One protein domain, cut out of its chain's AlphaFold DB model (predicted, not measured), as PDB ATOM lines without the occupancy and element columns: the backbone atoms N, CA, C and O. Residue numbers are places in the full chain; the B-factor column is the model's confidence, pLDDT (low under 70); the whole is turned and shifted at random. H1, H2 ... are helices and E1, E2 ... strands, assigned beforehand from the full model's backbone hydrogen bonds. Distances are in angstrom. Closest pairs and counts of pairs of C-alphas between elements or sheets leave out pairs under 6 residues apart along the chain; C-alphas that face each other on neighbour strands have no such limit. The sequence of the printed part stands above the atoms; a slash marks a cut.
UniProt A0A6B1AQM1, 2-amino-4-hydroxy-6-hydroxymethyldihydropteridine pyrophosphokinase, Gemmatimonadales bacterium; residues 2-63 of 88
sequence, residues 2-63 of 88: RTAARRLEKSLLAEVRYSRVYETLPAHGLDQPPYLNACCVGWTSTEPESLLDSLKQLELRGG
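AT A GLANCE: This is residues 2 to 63 of the 88 residues of the protein "2-amino-4-hydroxy-6-hydroxymethyldihydropteridine pyrophosphokinase" of Gemmatimonadales bacterium (UniProt A0A6B1AQM1). A long, narrow ribbon of two antiparallel stretches makes the longest axis, with two helices gathered loosely at its E1 and E4 end and a loop, residues 25 to 34, at its other end. The ribbon is E1 beside E4, then E2 beside E3; H1 lies at the side of the E1 and E4 part, its residues 5 to 10 nearest to it, and H2 passes across at a distance from the ribbon, with its residues 58 to 59 near H1. The printed part has 62 residues with two named helices and four named strands, in the order H1 E1 E2 E3 E4 H2; the two sheets, E1 - E4 and E2 - E3, are antiparallel. The class is mixed, helices and strands, and the whole is loose, with a radius of gyration of the C-alphas of 13.6 A and spans of 39 by 23 by 19 A.

IN THESE COORDINATES: E1 covers residues 14 to 18, 12.2 A from first to last C-alpha, and E4 covers residues 40 to 43, 10.4 A. E2 is residues 22 to 24, 6.1 A, and E3 is residues 35 to 37, 6.0 A. H1 takes residues 2 to 11, 14.7 A, and begins with C-alpha 2 at (402.279, 250.507, 355.127). H2, residues 48 to 61, is the longest helix at 20.2 A and ends with C-alpha 61 at (389.472, 248.060, 357.294). C-alpha 14, where E1 begins, is at (404.442, 234.076, 352.128).

HOW THE PARTS SIT: E1 and E4 are antiparallel neighbours at 167 degrees, with N 14 and O 43 within hydrogen-bond range at 2.8 A and N 41 and O 17 at 2.9 A. E3 runs on into E4 across a break of 2 residues, at 37 degrees. E2 and E3 form a hairpin, antiparallel at 142 degrees, with N 22 and O 37 within hydrogen-bond range at 2.8 A and N 35 and O 24 at 2.9 A. The closest C-alphas of H1 and E1 are those of Glu 9 and Val 16, 5.9 A apart. H1 and E4 are apart. H1 and H2 only just touch, with 3 pairs of C-alphas within 8 A; the closest are those of Ala 4 and Leu 58, 6.9 A. H2 touches H1 with residues 58 to 59 alone. The two helices run opposite ways at a steep tilt of 39 degrees. E1 and H2 are apart, and so are E3 and H2. In H1 and H2 every O i to N i+4 pair is within hydrogen-bond range.

THE WHOLE: The outline is elongated, and the two C-alphas farthest apart, those of Asp 31 and Ser 45, are 39.6 A from each other. The printed part has no cut. The link from E2 to E3, 10 residues, is short but not tight; the other four links are tight. The mean pLDDT of the printed part is 89.7, and residue 63 alone is under 70.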
ATOM      1  N   ARG A   2     401.495 251.320 354.162       77.88
ATOM      2  CA  ARG A   2     402.279 250.507 355.127       77.88
ATOM      3  C   ARG A   2     401.459 249.496 355.952       77.88
ATOM      4  O   ARG A   2     401.908 248.377 356.168       77.88
ATOM      5  N   THR A   3     400.249 249.863 356.376       79.31
ATOM      6  CA  THR A   3     399.360 248.971 357.147       79.31
ATOM      7  C   THR A   3     398.879 247.771 356.330       79.31
ATOM      8  O   THR A   3     398.839 246.658 356.849       79.31
ATOM      9  N   ALA A   4     398.561 247.989 355.050       78.69
ATOM     10  CA  ALA A   4     398.142 246.941 354.123       78.69
ATOM     11  C   ALA A   4     399.275 245.938 353.868       78.69
ATOM     12  O   ALA A   4     399.080 244.738 354.046       78.69
ATOM     13  N   ALA A   5     400.477 246.444 353.568       81.81
ATOM     14  CA  ALA A   5     401.678 245.635 353.360       81.81
ATOM     15  C   ALA A   5     401.966 244.707 354.555       81.81
ATOM     16  O   ALA A   5     402.072 243.490 354.420       81.81
ATOM     17  N   ARG A   6     401.945 245.259 355.772       82.69
ATOM     18  CA  ARG A   6     402.184 244.477 356.994       82.69
ATOM     19  C   ARG A   6     401.140 243.380 357.232       82.69
ATOM     20  O   ARG A   6     401.418 242.408 357.929       82.69
ATOM     21  N   ARG A   7     399.914 243.551 356.732       82.19
ATOM     22  CA  ARG A   7     398.844 242.553 356.863       82.19
ATOM     23  C   ARG A   7     398.997 241.449 355.816       82.19
ATOM     24  O   ARG A   7     398.849 240.286 356.170       82.19
ATOM     25  N   LEU A   8     399.360 241.807 354.582       84.69
ATOM     26  CA  LEU A   8     399.678 240.846 353.521       84.69
ATOM     27  C   LEU A   8     400.767 239.867 353.973       84.69
ATOM     28  O   LEU A   8     400.537 238.661 353.942       84.69
ATOM     29  N   GLU A   9     401.880 240.392 354.495       86.44
ATOM     30  CA  GLU A   9     403.016 239.608 355.014       86.44
ATOM     31  C   GLU A   9     402.651 238.661 356.159       86.44
ATOM     32  O   GLU A   9     403.261 237.609 356.319       86.44
ATOM     33  N   LYS A  10     401.698 239.052 357.011       83.94
ATOM     34  CA  LYS A  10     401.381 238.298 358.229       83.94
ATOM     35  C   LYS A  10     400.359 237.193 358.027       83.94
ATOM     36  O   LYS A  10     400.305 236.299 358.865       83.94
ATOM     37  N   SER A  11     399.489 237.301 357.023       83.56
ATOM     38  CA  SER A  11     398.301 236.439 356.973       83.56
ATOM     39  C   SER A  11     397.839 235.992 355.593       83.56
ATOM     40  O   SER A  11     396.964 235.138 355.548       83.56
ATOM     41  N   LEU A  12     398.338 236.562 354.492       90.06
ATOM     42  CA  LEU A  12     397.797 236.256 353.156       90.06
ATOM     43  C   LEU A  12     398.836 235.701 352.191       90.06
ATOM     44  O   LEU A  12     398.516 234.808 351.408       90.06
ATOM     45  N   LEU A  13     400.062 236.217 352.256       94.69
ATOM     46  CA  LEU A  13     401.138 235.856 351.345       94.69
ATOM     47  C   LEU A  13     402.406 235.494 352.134       94.69
ATOM     48  O   LEU A  13     402.770 236.183 353.087       94.69
ATOM     49  N   ALA A  14     403.098 234.445 351.699       94.75
ATOM     50  CA  ALA A  14     404.442 234.076 352.128       94.75
ATOM     51  C   ALA A  14     405.499 234.683 351.189       94.75
ATOM     52  O   ALA A  14     405.222 234.943 350.016       94.75
ATOM     53  N   GLU A  15     406.712 234.900 351.708       95.19
ATOM     54  CA  GLU A  15     407.868 235.418 350.949       95.19
ATOM     55  C   GLU A  15     407.576 236.718 350.180       95.19
ATOM     56  O   GLU A  15     407.982 236.907 349.031       95.19
ATOM     57  N   VAL A  16     406.844 237.632 350.823       95.12
ATOM     58  CA  VAL A  16     406.368 238.845 350.160       95.12
ATOM     59  C   VAL A  16     407.523 239.770 349.802       95.12
ATOM     60  O   VAL A  16     408.337 240.147 350.646       95.12
ATOM     61  N   ARG A  17     407.556 240.202 348.543       94.81
ATOM     62  CA  ARG A  17     408.458 241.241 348.044       94.81
ATOM     63  C   ARG A  17     407.648 242.357 347.409       94.81
ATOM     64  O   ARG A  17     406.656 242.095 346.737       94.81
ATOM     65  N   TYR A  18     408.108 243.591 347.575       95.31
ATOM     66  CA  TYR A  18     407.451 244.781 347.038       95.31
ATOM     67  C   TYR A  18     408.306 245.448 345.967       95.31
ATOM     68  O   TYR A  18     409.538 245.435 346.035       95.31
ATOM     69  N   SER A  19     407.645 246.072 344.998       96.38
ATOM     70  CA  SER A  19     408.282 247.036 344.111       96.38
ATOM     71  C   SER A  19     408.621 248.329 344.860       96.38
ATOM     72  O   SER A  19     408.224 248.550 346.008       96.38
ATOM     73  N   ARG A  20     409.302 249.245 344.166       95.69
ATOM     74  CA  ARG A  20     409.312 250.656 344.568       95.69
ATOM     75  C   ARG A  20     407.890 251.221 344.522       95.69
ATOM     76  O   ARG A  20     407.038 250.703 343.796       95.69
ATOM     77  N   VAL A  21     407.666 252.281 345.292       95.75
ATOM     78  CA  VAL A  21     406.464 253.108 345.172       95.75
ATOM     79  C   VAL A  21     406.687 254.093 344.030       95.75
ATOM     80  O   VAL A  21     407.739 254.728 343.967       95.75
ATOM     81  N   TYR A  22     405.701 254.203 343.151       95.62
ATOM     82  CA  TYR A  22     405.677 255.134 342.035       95.62
ATOM     83  C   TYR A  22     404.509 256.093 342.205       95.62
ATOM     84  O   TYR A  22     403.401 255.675 342.536       95.62
ATOM     85  N   GLU A  23     404.756 257.370 341.952       96.19
ATOM     86  CA  GLU A  23     403.693 258.347 341.774       96.19
ATOM     87  C   GLU A  23     403.251 258.325 340.310       96.19
ATOM     88  O   GLU A  23     404.081 258.381 339.401       96.19
ATOM     89  N   THR A  24     401.952 258.182 340.069       94.06
ATOM     90  CA  THR A  24     401.401 258.049 338.717       94.06
ATOM     91  C   THR A  24     400.160 258.906 338.562       94.06
ATOM     92  O   THR A  24     399.316 258.946 339.459       94.06
ATOM     93  N   LEU A  25     400.007 259.532 337.397       93.62
ATOM     94  CA  LEU A  25     398.794 260.276 337.073       93.62
ATOM     95  C   LEU A  25     397.567 259.345 337.025       93.62
ATOM     96  O   LEU A  25     397.703 258.173 336.658       93.62
ATOM     97  N   PRO A  26     396.368 259.848 337.366       90.81
ATOM     98  CA  PRO A  26     395.130 259.110 337.177       90.81
ATOM     99  C   PRO A  26     394.922 258.664 335.732       90.81
ATOM    100  O   PRO A  26     395.101 259.438 334.789       90.81
ATOM    101  N   ALA A  27     394.472 257.423 335.554       85.25
ATOM    102  CA  ALA A  27     393.985 256.981 334.257       85.25
ATOM    103  C   ALA A  27     392.736 257.790 333.851       85.25
ATOM    104  O   ALA A  27     391.976 258.253 334.702       85.25
ATOM    105  N   HIS A  28     392.517 257.934 332.542       81.88
ATOM    106  CA  HIS A  28     391.340 258.588 331.948       81.88
ATOM    107  C   HIS A  28     391.178 260.092 332.233       81.88
ATOM    108  O   HIS A  28     390.083 260.622 332.077       81.88
ATOM    109  N   GLY A  29     392.254 260.795 332.608       73.06
ATOM    110  CA  GLY A  29     392.234 262.259 332.729       73.06
ATOM    111  C   GLY A  29     391.346 262.777 333.862       73.06
ATOM    112  O   GLY A  29     390.829 263.887 333.774       73.06
ATOM    113  N   LEU A  30     391.142 261.968 334.905       78.81
ATOM    114  CA  LEU A  30     390.408 262.391 336.092       78.81
ATOM    115  C   LEU A  30     391.154 263.539 336.783       78.81
ATOM    116  O   LEU A  30     392.337 263.397 337.100       78.81
ATOM    117  N   ASP A  31     390.448 264.642 337.045       84.56
ATOM    118  CA  ASP A  31     390.958 265.765 337.836       84.56
ATOM    119  C   ASP A  31     390.944 265.397 339.324       84.56
ATOM    120  O   ASP A  31     389.991 265.641 340.065       84.56
ATOM    121  N   GLN A  32     391.983 264.675 339.727       86.88
ATOM    122  CA  GLN A  32     392.216 264.246 341.098       86.88
ATOM    123  C   GLN A  32     393.726 264.128 341.350       86.88
ATOM    124  O   GLN A  32     394.508 264.042 340.396       86.88
ATOM    125  N   PRO A  33     394.161 264.089 342.621       91.12
ATOM    126  CA  PRO A  33     395.572 263.936 342.945       91.12
ATOM    127  C   PRO A  33     396.209 262.684 342.311       91.12
ATOM    128  O   PRO A  33     395.522 261.674 342.122       91.12
ATOM    129  N   PRO A  34     397.526 262.711 342.028       91.38
ATOM    130  CA  PRO A  34     398.265 261.526 341.609       91.38
ATOM    131  C   PRO A  34     398.122 260.355 342.590       91.38
ATOM    132  O   PRO A  34     398.032 260.530 343.808       91.38
ATOM    133  N   TYR A  35     398.142 259.137 342.053       91.31
ATOM    134  CA  TYR A  35     398.141 257.910 342.841       91.31
ATOM    135  C   TYR A  35     399.554 257.529 343.277       91.31
ATOM    136  O   TYR A  35     400.507 257.659 342.511       91.31
ATOM    137  N   LEU A  36     399.664 256.943 344.470       92.88
ATOM    138  CA  LEU A  36     400.845 256.190 344.888       92.88
ATOM    139  C   LEU A  36     400.612 254.700 344.630       92.88
ATOM    140  O   LEU A  36     399.836 254.056 345.339       92.88
ATOM    141  N   ASN A  37     401.314 254.154 343.641       93.69
ATOM    142  CA  ASN A  37     401.183 252.776 343.187       93.69
ATOM    143  C   ASN A  37     402.415 251.935 343.536       93.69
ATOM    144  O   ASN A  37     403.554 252.395 343.484       93.69
ATOM    145  N   ALA A  38     402.180 250.677 343.890       95.38
ATOM    146  CA  ALA A  38     403.208 249.660 344.066       95.38
ATOM    147  C   ALA A  38     402.590 248.281 343.833       95.38
ATOM    148  O   ALA A  38     401.385 248.095 344.002       95.38
ATOM    149  N   CYS A  39     403.432 247.311 343.500       95.31
ATOM    150  CA  CYS A  39     403.047 245.915 343.366       95.31
ATOM    151  C   CYS A  39     403.778 245.074 344.414       95.31
ATOM    152  O   CYS A  39     404.862 245.436 344.881       95.31
ATOM    153  N   CYS A  40     403.201 243.927 344.751       94.69
ATOM    154  CA  CYS A  40     403.866 242.906 345.542       94.69
ATOM    155  C   CYS A  40     403.757 241.543 344.867       94.69
ATOM    156  O   CYS A  40     402.811 241.287 344.125       94.69
ATOM    157  N   VAL A  41     404.711 240.672 345.165       96.25
ATOM    158  CA  VAL A  41     404.699 239.258 344.795       96.25
ATOM    159  C   VAL A  41     404.878 238.429 346.058       96.25
ATOM    160  O   VAL A  41     405.567 238.861 346.979       96.25
ATOM    161  N   GLY A  42     404.253 237.260 346.101       95.00
ATOM    162  CA  GLY A  42     404.377 236.298 347.186       95.00
ATOM    163  C   GLY A  42     403.619 235.021 346.847       95.00
ATOM    164  O   GLY A  42     402.946 234.944 345.818       95.00
ATOM    165  N   TRP A  43     403.721 234.034 347.725       96.56
ATOM    166  CA  TRP A  43     403.078 232.733 347.567       96.56
ATOM    167  C   TRP A  43     401.865 232.608 348.477       96.56
ATOM    168  O   TRP A  43     401.870 233.103 349.600       96.56
ATOM    169  N   THR A  44     400.824 231.919 348.022       96.12
ATOM    170  CA  THR A  44     399.659 231.613 348.854       96.12
ATOM    171  C   THR A  44     399.067 230.275 348.457       96.12
ATOM    172  O   THR A  44     399.122 229.889 347.293       96.12
ATOM    173  N   SER A  45     398.507 229.574 349.436       95.88
ATOM    174  CA  SER A  45     397.676 228.387 349.232       95.88
ATOM    175  C   SER A  45     396.183 228.722 349.283       95.88
ATOM    176  O   SER A  45     395.353 227.824 349.366       95.88
ATOM    177  N   THR A  46     395.839 230.011 349.342       96.12
ATOM    178  CA  THR A  46     394.450 230.468 349.390       96.12
ATOM    179  C   THR A  46     393.848 230.379 347.998       96.12
ATOM    180  O   THR A  46     394.453 230.864 347.042       96.12
ATOM    181  N   GLU A  47     392.645 229.819 347.895       97.06
ATOM    182  CA  GLU A  47     391.900 229.814 346.637       97.06
ATOM    183  C   GLU A  47     391.639 231.248 346.138       97.06
ATOM    184  O   GLU A  47     391.445 232.157 346.960       97.06
ATOM    185  N   PRO A  48     391.608 231.483 344.814       96.75
ATOM    186  CA  PRO A  48     391.518 232.824 344.237       96.75
ATOM    187  C   PRO A  48     390.371 233.685 344.786       96.75
ATOM    188  O   PRO A  48     390.576 234.854 345.122       96.75
ATOM    189  N   GLU A  49     389.173 233.119 344.935       97.38
ATOM    190  CA  GLU A  49     387.993 233.826 345.442       97.38
ATOM    191  C   GLU A  49     388.164 234.217 346.915       97.38
ATOM    192  O   GLU A  49     387.871 235.347 347.310       97.38
ATOM    193  N   SER A  50     388.726 233.312 347.721       95.25
ATOM    194  CA  SER A  50     388.997 233.555 349.143       95.25
ATOM    195  C   SER A  50     390.090 234.608 349.344       95.25
ATOM    196  O   SER A  50     390.026 235.419 350.278       95.25
ATOM    197  N   LEU A  51     391.086 234.637 348.452       94.06
ATOM    198  CA  LEU A  51     392.111 235.674 348.434       94.06
ATOM    199  C   LEU A  51     391.483 237.033 348.115       94.06
ATOM    200  O   LEU A  51     391.718 237.998 348.844       94.06
ATOM    201  N   LEU A  52     390.653 237.108 347.072       94.62
ATOM    202  CA  LEU A  52     389.953 238.333 346.687       94.62
ATOM    203  C   LEU A  52     389.089 238.878 347.829       94.62
ATOM    204  O   LEU A  52     389.139 240.075 348.124       94.62
ATOM    205  N   ASP A  53     388.322 238.023 348.499       94.00
ATOM    206  CA  ASP A  53     387.481 238.444 349.620       94.00
ATOM    207  C   ASP A  53     388.315 238.957 350.795       94.00
ATOM    208  O   ASP A  53     388.002 239.997 351.382       94.00
ATOM    209  N   SER A  54     389.438 238.302 351.084       91.75
ATOM    210  CA  SER A  54     390.377 238.756 352.110       91.75
ATOM    211  C   SER A  54     390.992 240.122 351.784       91.75
ATOM    212  O   SER A  54     391.145 240.963 352.676       91.75
ATOM    213  N   LEU A  55     391.314 240.373 350.511       91.12
ATOM    214  CA  LEU A  55     391.834 241.658 350.041       91.12
ATOM    215  C   LEU A  55     390.784 242.770 350.158       91.12
ATOM    216  O   LEU A  55     391.083 243.823 350.718       91.12
ATOM    217  N   LYS A  56     389.532 242.523 349.754       90.56
ATOM    218  CA  LYS A  56     388.428 243.486 349.934       90.56
ATOM    219  C   LYS A  56     388.211 243.835 351.408       90.56
ATOM    220  O   LYS A  56     388.013 244.995 351.762       90.56
ATOM    221  N   GLN A  57     388.277 242.845 352.301       88.94
ATOM    222  CA  GLN A  57     388.167 243.084 353.744       88.94
ATOM    223  C   GLN A  57     389.315 243.947 354.278       88.94
ATOM    224  O   GLN A  57     389.126 244.748 355.197       88.94
ATOM    225  N   LEU A  58     390.509 243.797 353.710       86.62
ATOM    226  CA  LEU A  58     391.663 244.620 354.042       86.62
ATOM    227  C   LEU A  58     391.462 246.073 353.580       86.62
ATOM    228  O   LEU A  58     391.760 246.985 354.352       86.62
ATOM    229  N   GLU A  59     390.908 246.292 352.387       86.12
ATOM    230  CA  GLU A  59     390.567 247.628 351.870       86.12
ATOM    231  C   GLU A  59     389.555 248.346 352.771       86.12
ATOM    232  O   GLU A  59     389.804 249.474 353.206       86.12
ATOM    233  N   LEU A  60     388.468 247.660 353.140       84.75
ATOM    234  CA  LEU A  60     387.428 248.193 354.024       84.75
ATOM    235  C   LEU A  60     387.995 248.618 355.386       84.75
ATOM    236  O   LEU A  60     387.724 249.715 355.872       84.75
ATOM    237  N   ARG A  61     388.832 247.770 355.997       79.75
ATOM    238  CA  ARG A  61     389.472 248.060 357.294       79.75
ATOM    239  C   ARG A  61     390.504 249.183 357.215       79.75
ATOM    240  O   ARG A  61     390.770 249.832 358.222       79.75
ATOM    241  N   GLY A  62     391.109 249.388 356.048       71.50
ATOM    242  CA  GLY A  62     392.082 250.450 355.794       71.50
ATOM    243  C   GLY A  62     391.466 251.834 355.580       71.50
ATOM    244  O   GLY A  62     392.219 252.780 355.360       71.50
ATOM    245  N   GLY A  63     390.133 251.958 355.631       67.88
ATOM    246  CA  GLY A  63     389.415 253.202 355.341       67.88
ATOM    247  C   GLY A  63     389.150 253.430 353.850       67.88
ATOM    248  O   GLY A  63     388.745 254.525 353.469       67.88
TER     249      GLY A  63